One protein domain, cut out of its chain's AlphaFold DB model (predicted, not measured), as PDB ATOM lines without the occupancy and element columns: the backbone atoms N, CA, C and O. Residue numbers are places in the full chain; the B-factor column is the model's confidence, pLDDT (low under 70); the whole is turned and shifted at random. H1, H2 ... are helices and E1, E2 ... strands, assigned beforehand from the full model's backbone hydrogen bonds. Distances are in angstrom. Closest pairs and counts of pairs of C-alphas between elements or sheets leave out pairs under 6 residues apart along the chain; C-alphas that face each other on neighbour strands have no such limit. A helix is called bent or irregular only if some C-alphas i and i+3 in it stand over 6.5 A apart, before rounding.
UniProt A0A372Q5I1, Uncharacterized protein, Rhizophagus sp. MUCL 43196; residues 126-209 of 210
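Overview. This is residues 126 to 209 of the 210 residues of an uncharacterized protein of Rhizophagus sp. MUCL 43196 (UniProt A0A372Q5I1). A long helix, H1, makes one leg of an open V, its residues 126 to 139 sticking out free, and a small body of two parallel strands and two helices makes the other leg. In the body E1 and E2 run side by side, H2 links them, and H3 packs on both E2 and H2. The printed part has 84 residues, with three named helices and two named strands in the order H1 E1 H2 E2 H3, and its class is mostly helix. It is loose, with a radius of gyration of the C-alphas of 15.2 A, and flat, spanning 41 by 35 by 18 A.

Along the chain. H1, residues 126 to 150, begins with C-alpha 126 at (16.334, -43.538, 52.945) and is 35.9 A long. E1 is residues 154 to 158. H2, residues 168 to 181, measures 20.2 A. E2 is residues 188 to 193. H3, residues 196 to 207, measures 16.0 A and ends with C-alpha 207 at (12.026, -2.737, 37.683); it is irregular, but only just, C-alphas 201 and 204 being 6.6 A apart.

Arrangement. H1 is apart from H2, E2 and H3. E1 and E2 are parallel neighbours at 20 degrees, with N 156 and O 190 at 2.9 A and N 192 and O 156 at 2.8 A, within hydrogen-bond range. E1, H2 and E2 form a strand-helix-strand unit, two parallel strands with a helix between them along the chain, and its crossover is right-handed. H2 and H3 touch, closest at the C-alphas of Thr 172 and Ala 202, 6.2 A, and run the same way at a steep tilt of 41 degrees. The closest C-alphas of E2 and H3 are those of Thr 193 and Met 199, 6.3 A. Every O i to N i+4 pair is within hydrogen-bond range in H1 and H2; in H3 5 of 8 are.

Size, cuts and confidence. The two C-alphas farthest apart, of Lys 127 and Ile 207, are 44.3 A apart. The printed part has no cut, and no link is long. Model confidence is under 70 at residues 162 to 168 and 196 to 209.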
ATOM      1  N   GLN A 126      15.271 -43.895  53.892       97.06
ATOM      2  CA  GLN A 126      16.334 -43.538  52.945       97.06
ATOM      3  C   GLN A 126      15.914 -43.780  51.498       97.06
ATOM      4  O   GLN A 126      16.087 -42.899  50.664       97.06
ATOM      5  N   LYS A 127      15.260 -44.914  51.220       96.88
ATOM      6  CA  LYS A 127      14.725 -45.213  49.889       96.88
ATOM      7  C   LYS A 127      13.691 -44.170  49.463       96.88
ATOM      8  O   LYS A 127      13.756 -43.685  48.341       96.88
ATOM      9  N   ILE A 128      12.811 -43.750  50.376       97.94
ATOM     10  CA  ILE A 128      11.852 -42.664  50.124       97.94
ATOM     11  C   ILE A 128      12.574 -41.354  49.785       97.94
ATOM     12  O   ILE A 128      12.221 -40.706  48.804       97.94
ATOM     13  N   LYS A 129      13.602 -40.963  50.551       97.81
ATOM     14  CA  LYS A 129      14.384 -39.751  50.254       97.81
ATOM     15  C   LYS A 129      15.017 -39.807  48.865       97.81
ATOM     16  O   LYS A 129      14.881 -38.851  48.111       97.81
ATOM     17  N   THR A 130      15.652 -40.924  48.514       97.94
ATOM     18  CA  THR A 130      16.249 -41.116  47.187       97.94
ATOM     19  C   THR A 130      15.193 -41.035  46.089       97.94
ATOM     20  O   THR A 130      15.419 -40.369  45.085       97.94
ATOM     21  N   MET A 131      14.028 -41.660  46.285       97.88
ATOM     22  CA  MET A 131      12.915 -41.573  45.335       97.88
ATOM     23  C   MET A 131      12.456 -40.124  45.133       97.88
ATOM     24  O   MET A 131      12.277 -39.707  43.995       97.88
ATOM     25  N   ILE A 132      12.316 -39.338  46.206       98.25
ATOM     26  CA  ILE A 132      11.926 -37.923  46.114       98.25
ATOM     27  C   ILE A 132      12.971 -37.115  45.340       98.25
ATOM     28  O   ILE A 132      12.596 -36.358  44.450       98.25
ATOM     29  N   VAL A 133      14.262 -37.284  45.646       97.38
ATOM     30  CA  VAL A 133      15.347 -36.551  44.970       97.38
ATOM     31  C   VAL A 133      15.389 -36.886  43.481       97.38
ATOM     32  O   VAL A 133      15.382 -35.968  42.664       97.38
ATOM     33  N   LYS A 134      15.346 -38.177  43.122       97.50
ATOM     34  CA  LYS A 134      15.343 -38.616  41.717       97.50
ATOM     35  C   LYS A 134      14.142 -38.051  40.955       97.50
ATOM     36  O   LYS A 134      14.308 -37.483  39.881       97.50
ATOM     37  N   SER A 135      12.942 -38.153  41.531       97.81
ATOM     38  CA  SER A 135      11.729 -37.608  40.915       97.81
ATOM     39  C   SER A 135      11.775 -36.086  40.789       97.81
ATOM     40  O   SER A 135      11.325 -35.543  39.784       97.81
ATOM     41  N   TYR A 136      12.313 -35.384  41.788       97.06
ATOM     42  CA  TYR A 136      12.479 -33.935  41.734       97.06
ATOM     43  C   TYR A 136      13.428 -33.525  40.608       97.06
ATOM     44  O   TYR A 136      13.046 -32.693  39.796       97.06
ATOM     45  N   GLN A 137      14.615 -34.134  40.522       96.75
ATOM     46  CA  GLN A 137      15.610 -33.826  39.487       96.75
ATOM     47  C   GLN A 137      15.057 -34.075  38.083       96.75
ATOM     48  O   GLN A 137      15.132 -33.197  37.229       96.75
ATOM     49  N   TYR A 138      14.424 -35.232  37.872       96.94
ATOM     50  CA  TYR A 138      13.788 -35.556  36.597       96.94
ATOM     51  C   TYR A 138      12.742 -34.507  36.192       96.94
ATOM     52  O   TYR A 138      12.741 -34.019  35.065       96.94
ATOM     53  N   ASN A 139      11.858 -34.124  37.118       96.56
ATOM     54  CA  ASN A 139      10.824 -33.130  36.834       96.56
ATOM     55  C   ASN A 139      11.390 -31.714  36.670       96.56
ATOM     56  O   ASN A 139      10.862 -30.952  35.865       96.56
ATOM     57  N   TYR A 140      12.437 -31.366  37.421       94.94
ATOM     58  CA  TYR A 140      13.102 -30.069  37.352       94.94
ATOM     59  C   TYR A 140      13.679 -29.828  35.956       94.94
ATOM     60  O   TYR A 140      13.319 -28.835  35.330       94.94
ATOM     61  N   GLU A 141      14.477 -30.762  35.433       94.81
ATOM     62  CA  GLU A 141      15.087 -30.631  34.103       94.81
ATOM     63  C   GLU A 141      14.031 -30.558  32.995       94.81
ATOM     64  O   GLU A 141      14.066 -29.672  32.140       94.81
ATOM     65  N   ASN A 142      13.029 -31.441  33.045       96.25
ATOM     66  CA  ASN A 142      11.955 -31.452  32.053       96.25
ATOM     67  C   ASN A 142      11.160 -30.143  32.051       96.25
ATOM     68  O   ASN A 142      10.915 -29.564  30.994       96.25
ATOM     69  N   LEU A 143      10.763 -29.660  33.232       95.56
ATOM     70  CA  LEU A 143       9.991 -28.429  33.341       95.56
ATOM     71  C   LEU A 143      10.825 -27.210  32.946       95.56
ATOM     72  O   LEU A 143      10.309 -26.323  32.271       95.56
ATOM     73  N   LYS A 144      12.104 -27.169  33.326       94.31
ATOM     74  CA  LYS A 144      13.013 -26.083  32.956       94.31
ATOM     75  C   LYS A 144      13.174 -25.985  31.437       94.31
ATOM     76  O   LYS A 144      13.057 -24.889  30.894       94.31
ATOM     77  N   ASN A 145      13.333 -27.115  30.747       94.56
ATOM     78  CA  ASN A 145      13.393 -27.149  29.282       94.56
ATOM     79  C   ASN A 145      12.082 -26.673  28.639       94.56
ATOM     80  O   ASN A 145      12.112 -25.802  27.772       94.56
ATOM     81  N   ILE A 146      10.930 -27.159  29.117       95.31
ATOM     82  CA  ILE A 146       9.615 -26.723  28.619       95.31
ATOM     83  C   ILE A 146       9.441 -25.211  28.789       95.31
ATOM     84  O   ILE A 146       9.022 -24.528  27.855       95.31
ATOM     85  N   LEU A 147       9.760 -24.670  29.969       93.94
ATOM     86  CA  LEU A 147       9.640 -23.238  30.238       93.94
ATOM     87  C   LEU A 147      10.565 -22.426  29.330       93.94
ATOM     88  O   LEU A 147      10.119 -21.442  28.751       93.94
ATOM     89  N   LYS A 148      11.810 -22.865  29.138       90.25
ATOM     90  CA  LYS A 148      12.770 -22.191  28.260       90.25
ATOM     91  C   LYS A 148      12.312 -22.136  26.799       90.25
ATOM     92  O   LYS A 148      12.526 -21.129  26.134       90.25
ATOM     93  N   GLU A 149      11.700 -23.202  26.296       92.12
ATOM     94  CA  GLU A 149      11.259 -23.279  24.898       92.12
ATOM     95  C   GLU A 149       9.931 -22.556  24.642       92.12
ATOM     96  O   GLU A 149       9.703 -22.057  23.541       92.12
ATOM     97  N   THR A 150       9.042 -22.506  25.640       93.94
ATOM     98  CA  THR A 150       7.638 -22.114  25.425       93.94
ATOM     99  C   THR A 150       7.206 -20.843  26.153       93.94
ATOM    100  O   THR A 150       6.239 -20.203  25.731       93.94
ATOM    101  N   ALA A 151       7.876 -20.449  27.241       91.94
ATOM    102  CA  ALA A 151       7.419 -19.341  28.070       91.94
ATOM    103  C   ALA A 151       7.842 -17.988  27.483       91.94
ATOM    104  O   ALA A 151       8.993 -17.575  27.573       91.94
ATOM    105  N   ILE A 152       6.871 -17.257  26.935       90.94
ATOM    106  CA  ILE A 152       7.069 -15.879  26.459       90.94
ATOM    107  C   ILE A 152       6.842 -14.883  27.604       90.94
ATOM    108  O   ILE A 152       7.594 -13.928  27.777       90.94
ATOM    109  N   THR A 153       5.799 -15.105  28.408       90.88
ATOM    110  CA  THR A 153       5.480 -14.280  29.576       90.88
ATOM    111  C   THR A 153       5.079 -15.144  30.762       90.88
ATOM    112  O   THR A 153       4.447 -16.189  30.609       90.88
ATOM    113  N   VAL A 154       5.448 -14.703  31.963       90.31
ATOM    114  CA  VAL A 154       5.210 -15.410  33.220       90.31
ATOM    115  C   VAL A 154       4.635 -14.443  34.244       90.31
ATOM    116  O   VAL A 154       5.154 -13.353  34.469       90.31
ATOM    117  N   SER A 155       3.553 -14.856  34.893       90.50
ATOM    118  CA  SER A 155       3.015 -14.177  36.070       90.50
ATOM    119  C   SER A 155       3.268 -15.047  37.292       90.50
ATOM    120  O   SER A 155       2.886 -16.215  37.304       90.50
ATOM    121  N   LEU A 156       3.911 -14.490  38.314       89.12
ATOM    122  CA  LEU A 156       4.222 -15.205  39.546       89.12
ATOM    123  C   LEU A 156       3.234 -14.821  40.641       89.12
ATOM    124  O   LEU A 156       2.931 -13.647  40.845       89.12
ATOM    125  N   THR A 157       2.764 -15.806  41.392       88.81
ATOM    126  CA  THR A 157       2.066 -15.578  42.655       88.81
ATOM    127  C   THR A 157       3.024 -15.940  43.780       88.81
ATOM    128  O   THR A 157       3.609 -17.022  43.789       88.81
ATOM    129  N   THR A 158       3.232 -15.034  44.730       82.31
ATOM    130  CA  THR A 158       4.123 -15.295  45.865       82.31
ATOM    131  C   THR A 158       3.370 -15.108  47.167       82.31
ATOM    132  O   THR A 158       2.772 -14.058  47.400       82.31
ATOM    133  N   ASN A 159       3.454 -16.113  48.029       81.62
ATOM    134  CA  ASN A 159       3.008 -16.034  49.411       81.62
ATOM    135  C   ASN A 159       4.246 -15.828  50.292       81.62
ATOM    136  O   ASN A 159       5.009 -16.772  50.503       81.62
ATOM    137  N   LEU A 160       4.498 -14.588  50.719       77.06
ATOM    138  CA  LEU A 160       5.728 -14.225  51.423       77.06
ATOM    139  C   LEU A 160       5.429 -13.934  52.894       77.06
ATOM    140  O   LEU A 160       4.774 -12.953  53.238       77.06
ATOM    141  N   TRP A 161       5.996 -14.738  53.787       73.81
ATOM    142  CA  TRP A 161       6.034 -14.441  55.216       73.81
ATOM    143  C   TRP A 161       7.483 -14.312  55.683       73.81
ATOM    144  O   TRP A 161       8.374 -15.035  55.237       73.81
ATOM    145  N   SER A 162       7.730 -13.410  56.628       68.81
ATOM    146  CA  SER A 162       9.016 -13.299  57.316       68.81
ATOM    147  C   SER A 162       8.861 -13.724  58.776       68.81
ATOM    148  O   SER A 162       7.882 -13.398  59.445       68.81
ATOM    149  N   ASN A 163       9.834 -14.481  59.284       69.69
ATOM    150  CA  ASN A 163      10.026 -14.597  60.730       69.69
ATOM    151  C   ASN A 163      10.645 -13.274  61.216       69.69
ATOM    152  O   ASN A 163      11.418 -12.677  60.474       69.69
ATOM    153  N   ARG A 164      10.378 -12.831  62.452       64.44
ATOM    154  CA  ARG A 164      10.929 -11.578  63.017       64.44
ATOM    155  C   ARG A 164      12.456 -11.471  62.909       64.44
ATOM    156  O   ARG A 164      12.984 -10.369  62.932       64.44
ATOM    157  N   THR A 165      13.147 -12.605  62.800       63.53
ATOM    158  CA  THR A 165      14.607 -12.701  62.664       63.53
ATOM    159  C   THR A 165      15.123 -12.635  61.224       63.53
ATOM    160  O   THR A 165      16.324 -12.482  61.029       63.53
ATOM    161  N   LYS A 166      14.261 -12.766  60.207       61.44
ATOM    162  CA  LYS A 166      14.639 -12.681  58.791       61.44
ATOM    163  C   LYS A 166      14.168 -11.350  58.223       61.44
ATOM    164  O   LYS A 166      12.971 -11.112  58.084       61.44
ATOM    165  N   HIS A 167      15.126 -10.488  57.898       67.50
ATOM    166  CA  HIS A 167      14.852  -9.202  57.270       67.50
ATOM    167  C   HIS A 167      14.301  -9.396  55.855       67.50
ATOM    168  O   HIS A 167      14.667 -10.344  55.160       67.50
ATOM    169  N   ALA A 168      13.441  -8.477  55.420       67.44
ATOM    170  CA  ALA A 168      12.780  -8.552  54.122       67.44
ATOM    171  C   ALA A 168      13.766  -8.669  52.939       67.44
ATOM    172  O   ALA A 168      13.457  -9.342  51.963       67.44
ATOM    173  N   ASN A 169      14.977  -8.107  53.059       72.44
ATOM    174  CA  ASN A 169      16.026  -8.199  52.036       72.44
ATOM    175  C   ASN A 169      16.420  -9.651  51.722       72.44
ATOM    176  O   ASN A 169      16.531 -10.013  50.557       72.44
ATOM    177  N   ALA A 170      16.543 -10.502  52.746       77.44
ATOM    178  CA  ALA A 170      16.907 -11.907  52.555       77.44
ATOM    179  C   ALA A 170      15.820 -12.686  51.795       77.44
ATOM    180  O   ALA A 170      16.110 -13.654  51.100       77.44
ATOM    181  N   VAL A 171      14.555 -12.272  51.920       77.00
ATOM    182  CA  VAL A 171      13.444 -12.866  51.163       77.00
ATOM    183  C   VAL A 171      13.515 -12.448  49.693       77.00
ATOM    184  O   VAL A 171      13.310 -13.286  48.818       77.00
ATOM    185  N   THR A 172      13.844 -11.183  49.417       76.06
ATOM    186  CA  THR A 172      14.028 -10.666  48.053       76.06
ATOM    187  C   THR A 172      15.190 -11.347  47.332       76.06
ATOM    188  O   THR A 172      15.025 -11.752  46.185       76.06
ATOM    189  N   GLU A 173      16.340 -11.510  47.989       80.69
ATOM    190  CA  GLU A 173      17.514 -12.168  47.397       80.69
ATOM    191  C   GLU A 173      17.217 -13.621  47.019       80.69
ATOM    192  O   GLU A 173      17.465 -14.019  45.884       80.69
ATOM    193  N   LEU A 174      16.591 -14.382  47.924       83.81
ATOM    194  CA  LEU A 174      16.175 -15.758  47.638       83.81
ATOM    195  C   LEU A 174      15.177 -15.818  46.481       83.81
ATOM    196  O   LEU A 174      15.256 -16.701  45.634       83.81
ATOM    197  N   LEU A 175      14.229 -14.882  46.427       84.25
ATOM    198  CA  LEU A 175      13.250 -14.832  45.347       84.25
ATOM    199  C   LEU A 175      13.912 -14.547  43.994       84.25
ATOM    200  O   LEU A 175      13.555 -15.179  43.003       84.25
ATOM    201  N   TYR A 176      14.891 -13.643  43.960       84.31
ATOM    202  CA  TYR A 176      15.684 -13.378  42.764       84.31
ATOM    203  C   TYR A 176      16.492 -14.611  42.341       84.31
ATOM    204  O   TYR A 176      16.412 -15.017  41.187       84.31
ATOM    205  N   GLU A 177      17.179 -15.268  43.279       87.75
ATOM    206  CA  GLU A 177      17.920 -16.511  43.029       87.75
ATOM    207  C   GLU A 177      17.013 -17.607  42.445       87.75
ATOM    208  O   GLU A 177      17.379 -18.280  41.477       87.75
ATOM    209  N   TYR A 178      15.790 -17.754  42.961       89.69
ATOM    210  CA  TYR A 178      14.812 -18.686  42.403       89.69
ATOM    211  C   TYR A 178      14.377 -18.299  40.989       89.69
ATOM    212  O   TYR A 178      14.368 -19.150  40.111       89.69
ATOM    213  N   ILE A 179      14.052 -17.036  40.726       89.31
ATOM    214  CA  ILE A 179      13.654 -16.605  39.376       89.31
ATOM    215  C   ILE A 179      14.801 -16.823  38.377       89.31
ATOM    216  O   ILE A 179      14.572 -17.330  37.279       89.31
ATOM    217  N   SER A 180      16.032 -16.498  38.771       89.44
ATOM    218  CA  SER A 180      17.221 -16.659  37.936       89.44
ATOM    219  C   SER A 180      17.605 -18.121  37.718       89.44
ATOM    220  O   SER A 180      17.909 -18.499  36.596       89.44
ATOM    221  N   SER A 181      17.541 -18.978  38.741       91.56
ATOM    222  CA  SER A 181      17.871 -20.410  38.598       91.56
ATOM    223  C   SER A 181      16.931 -21.172  37.655       91.56
ATOM    224  O   SER A 181      17.294 -22.239  37.149       91.56
ATOM    225  N   TRP A 182      15.740 -20.629  37.405       92.38
ATOM    226  CA  TRP A 182      14.763 -21.147  36.446       92.38
ATOM    227  C   TRP A 182      14.814 -20.450  35.078       92.38
ATOM    228  O   TRP A 182      13.971 -20.737  34.235       92.38
ATOM    229  N   ASP A 183      15.780 -19.554  34.851       90.06
ATOM    230  CA  ASP A 183      15.924 -18.758  33.624       90.06
ATOM    231  C   ASP A 183      14.675 -17.909  33.300       90.06
ATOM    232  O   ASP A 183      14.355 -17.648  32.142       90.06
ATOM    233  N   LEU A 184      13.945 -17.456  34.331       89.50
ATOM    234  CA  LEU A 184      12.677 -16.730  34.169       89.50
ATOM    235  C   LEU A 184      12.825 -15.205  34.210       89.50
ATOM    236  O   LEU A 184      11.849 -14.482  33.997       89.50
ATOM    237  N   SER A 185      14.021 -14.690  34.497       85.62
ATOM    238  CA  SER A 185      14.256 -13.257  34.722       85.62
ATOM    239  C   SER A 185      13.741 -12.374  33.575       85.62
ATOM    240  O   SER A 185      13.211 -11.291  33.820       85.62
ATOM    241  N   GLU A 186      13.814 -12.852  32.332       84.12
ATOM    242  CA  GLU A 186      13.389 -12.095  31.150       84.12
ATOM    243  C   GLU A 186      11.895 -12.235  30.829       84.12
ATOM    244  O   GLU A 186      11.307 -11.343  30.214       84.12
ATOM    245  N   CYS A 187      11.220 -13.289  31.292       87.12
ATOM    246  CA  CYS A 187       9.822 -13.553  30.944       87.12
ATOM    247  C   CYS A 187       8.824 -13.151  32.044       87.12
ATOM    248  O   CYS A 187       7.640 -12.996  31.754       87.12
ATOM    249  N   VAL A 188       9.257 -12.872  33.281       88.75
ATOM    250  CA  VAL A 188       8.346 -12.431  34.360       88.75
ATOM    251  C   VAL A 188       7.770 -11.039  34.075       88.75
ATOM    252  O   VAL A 188       8.504 -10.055  34.034       88.75
ATOM    253  N   THR A 189       6.458 -10.934  33.868       87.56
ATOM    254  CA  THR A 189       5.747  -9.678  33.555       87.56
ATOM    255  C   THR A 189       4.867  -9.175  34.692       87.56
ATOM    256  O   THR A 189       4.550  -7.989  34.736       87.56
ATOM    257  N   ALA A 190       4.478 -10.046  35.622       86.38
ATOM    258  CA  ALA A 190       3.669  -9.669  36.772       86.38
ATOM    259  C   ALA A 190       4.029 -10.499  38.006       86.38
ATOM    260  O   ALA A 190       4.354 -11.683  37.904       86.38
ATOM    261  N   MET A 191       3.913  -9.882  39.183       85.00
ATOM    262  CA  MET A 191       3.982 -10.568  40.472       85.00
ATOM    263  C   MET A 191       2.793 -10.163  41.333       85.00
ATOM    264  O   MET A 191       2.526  -8.977  41.527       85.00
ATOM    265  N   ILE A 192       2.085 -11.156  41.855       85.75
ATOM    266  CA  ILE A 192       0.932 -10.989  42.735       85.75
ATOM    267  C   ILE A 192       1.360 -11.437  44.127       85.75
ATOM    268  O   ILE A 192       1.771 -12.584  44.313       85.75
ATOM    269  N   THR A 193       1.262 -10.538  45.103       81.69
ATOM    270  CA  THR A 193       1.614 -10.827  46.497       81.69
ATOM    271  C   THR A 193       0.482 -10.414  47.434       81.69
ATOM    272  O   THR A 193      -0.355  -9.578  47.092       81.69
ATOM    273  N   ASP A 194       0.438 -11.028  48.609       75.56
ATOM    274  CA  ASP A 194      -0.612 -10.881  49.621       75.56
ATOM    275  C   ASP A 194      -0.474  -9.620  50.497       75.56
ATOM    276  O   ASP A 194      -1.392  -9.282  51.245       75.56
ATOM    277  N   ASN A 195       0.652  -8.902  50.411       71.69
ATOM    278  CA  ASN A 195       0.956  -7.770  51.286       71.69
ATOM    279  C   ASN A 195       1.726  -6.665  50.547       71.69
ATOM    280  O   ASN A 195       2.772  -6.889  49.943       71.69
ATOM    281  N   SER A 196       1.255  -5.422  50.659       65.44
ATOM    282  CA  SER A 196       1.875  -4.256  50.018       65.44
ATOM    283  C   SER A 196       3.304  -3.968  50.504       65.44
ATOM    284  O   SER A 196       4.112  -3.434  49.746       65.44
ATOM    285  N   SER A 197       3.659  -4.342  51.737       67.00
ATOM    286  CA  SER A 197       5.050  -4.266  52.213       67.00
ATOM    287  C   SER A 197       5.951  -5.311  51.546       67.00
ATOM    288  O   SER A 197       7.089  -4.990  51.214       67.00
ATOM    289  N   ASN A 198       5.420  -6.500  51.239       66.19
ATOM    290  CA  ASN A 198       6.101  -7.507  50.424       66.19
ATOM    291  C   ASN A 198       6.211  -7.047  48.956       66.19
ATOM    292  O   ASN A 198       7.264  -7.211  48.344       66.19
ATOM    293  N   MET A 199       5.183  -6.373  48.414       66.25
ATOM    294  CA  MET A 199       5.243  -5.753  47.078       66.25
ATOM    295  C   MET A 199       6.393  -4.756  46.959       66.25
ATOM    296  O   MET A 199       7.124  -4.813  45.980       66.25
ATOM    297  N   LYS A 200       6.598  -3.872  47.946       66.44
ATOM    298  CA  LYS A 200       7.708  -2.893  47.923       66.44
ATOM    299  C   LYS A 200       9.083  -3.553  47.797       66.44
ATOM    300  O   LYS A 200       9.997  -2.945  47.259       66.44
ATOM    301  N   MET A 201       9.205  -4.785  48.283       67.31
ATOM    302  CA  MET A 201      10.440  -5.563  48.293       67.31
ATOM    303  C   MET A 201      10.639  -6.395  47.025       67.31
ATOM    304  O   MET A 201      11.775  -6.610  46.617       67.31
ATOM    305  N   ALA A 202       9.553  -6.846  46.395       64.50
ATOM    306  CA  ALA A 202       9.578  -7.537  45.105       64.50
ATOM    307  C   ALA A 202       9.630  -6.563  43.913       64.50
ATOM    308  O   ALA A 202      10.100  -6.910  42.836       64.50
ATOM    309  N   PHE A 203       9.174  -5.326  44.100       64.94
ATOM    310  CA  PHE A 203       9.102  -4.305  43.056       64.94
ATOM    311  C   PHE A 203      10.451  -3.995  42.375       64.94
ATOM    312  O   PHE A 203      10.463  -3.909  41.148       64.94
ATOM    313  N   PRO A 204      11.600  -3.914  43.083       69.44
ATOM    314  CA  PRO A 204      12.905  -3.760  42.438       69.44
ATOM    315  C   PRO A 204      13.268  -4.907  41.480       69.44
ATOM    316  O   PRO A 204      13.920  -4.661  40.470       69.44
ATOM    317  N   ILE A 205      12.802  -6.136  41.751       66.94
ATOM    318  CA  ILE A 205      13.010  -7.300  40.868       66.94
ATOM    319  C   ILE A 205      12.274  -7.100  39.533       66.94
ATOM    320  O   ILE A 205      12.788  -7.478  38.485       66.94
ATOM    321  N   LEU A 206      11.098  -6.467  39.558       61.19
ATOM    322  CA  LEU A 206      10.324  -6.148  38.355       61.19
ATOM    323  C   LEU A 206      10.868  -4.934  37.588       61.19
ATOM    324  O   LEU A 206      10.682  -4.855  36.378       61.19
ATOM    325  N   ILE A 207      11.514  -3.986  38.278       56.53
ATOM    326  CA  ILE A 207      12.026  -2.737  37.683       56.53
ATOM    327  C   ILE A 207      13.401  -2.886  37.042       56.53
ATOM    328  O   ILE A 207      13.670  -2.165  36.089       56.53
ATOM    329  N   LEU A 208      14.232  -3.848  37.462       55.94
ATOM    330  CA  LEU A 208      15.489  -4.193  36.761       55.94
ATOM    331  C   LEU A 208      15.291  -4.542  35.268       55.94
ATOM    332  O   LEU A 208      16.257  -4.753  34.543       55.94
ATOM    333  N   LYS A 209      14.031  -4.602  34.837       50.94
ATOM    334  CA  LYS A 209      13.533  -4.898  33.508       50.94
ATOM    335  C   LYS A 209      13.276  -3.673  32.610       50.94
ATOM    336  O   LYS A 209      12.852  -3.887  31.479       50.94
TER     337      LYS A 209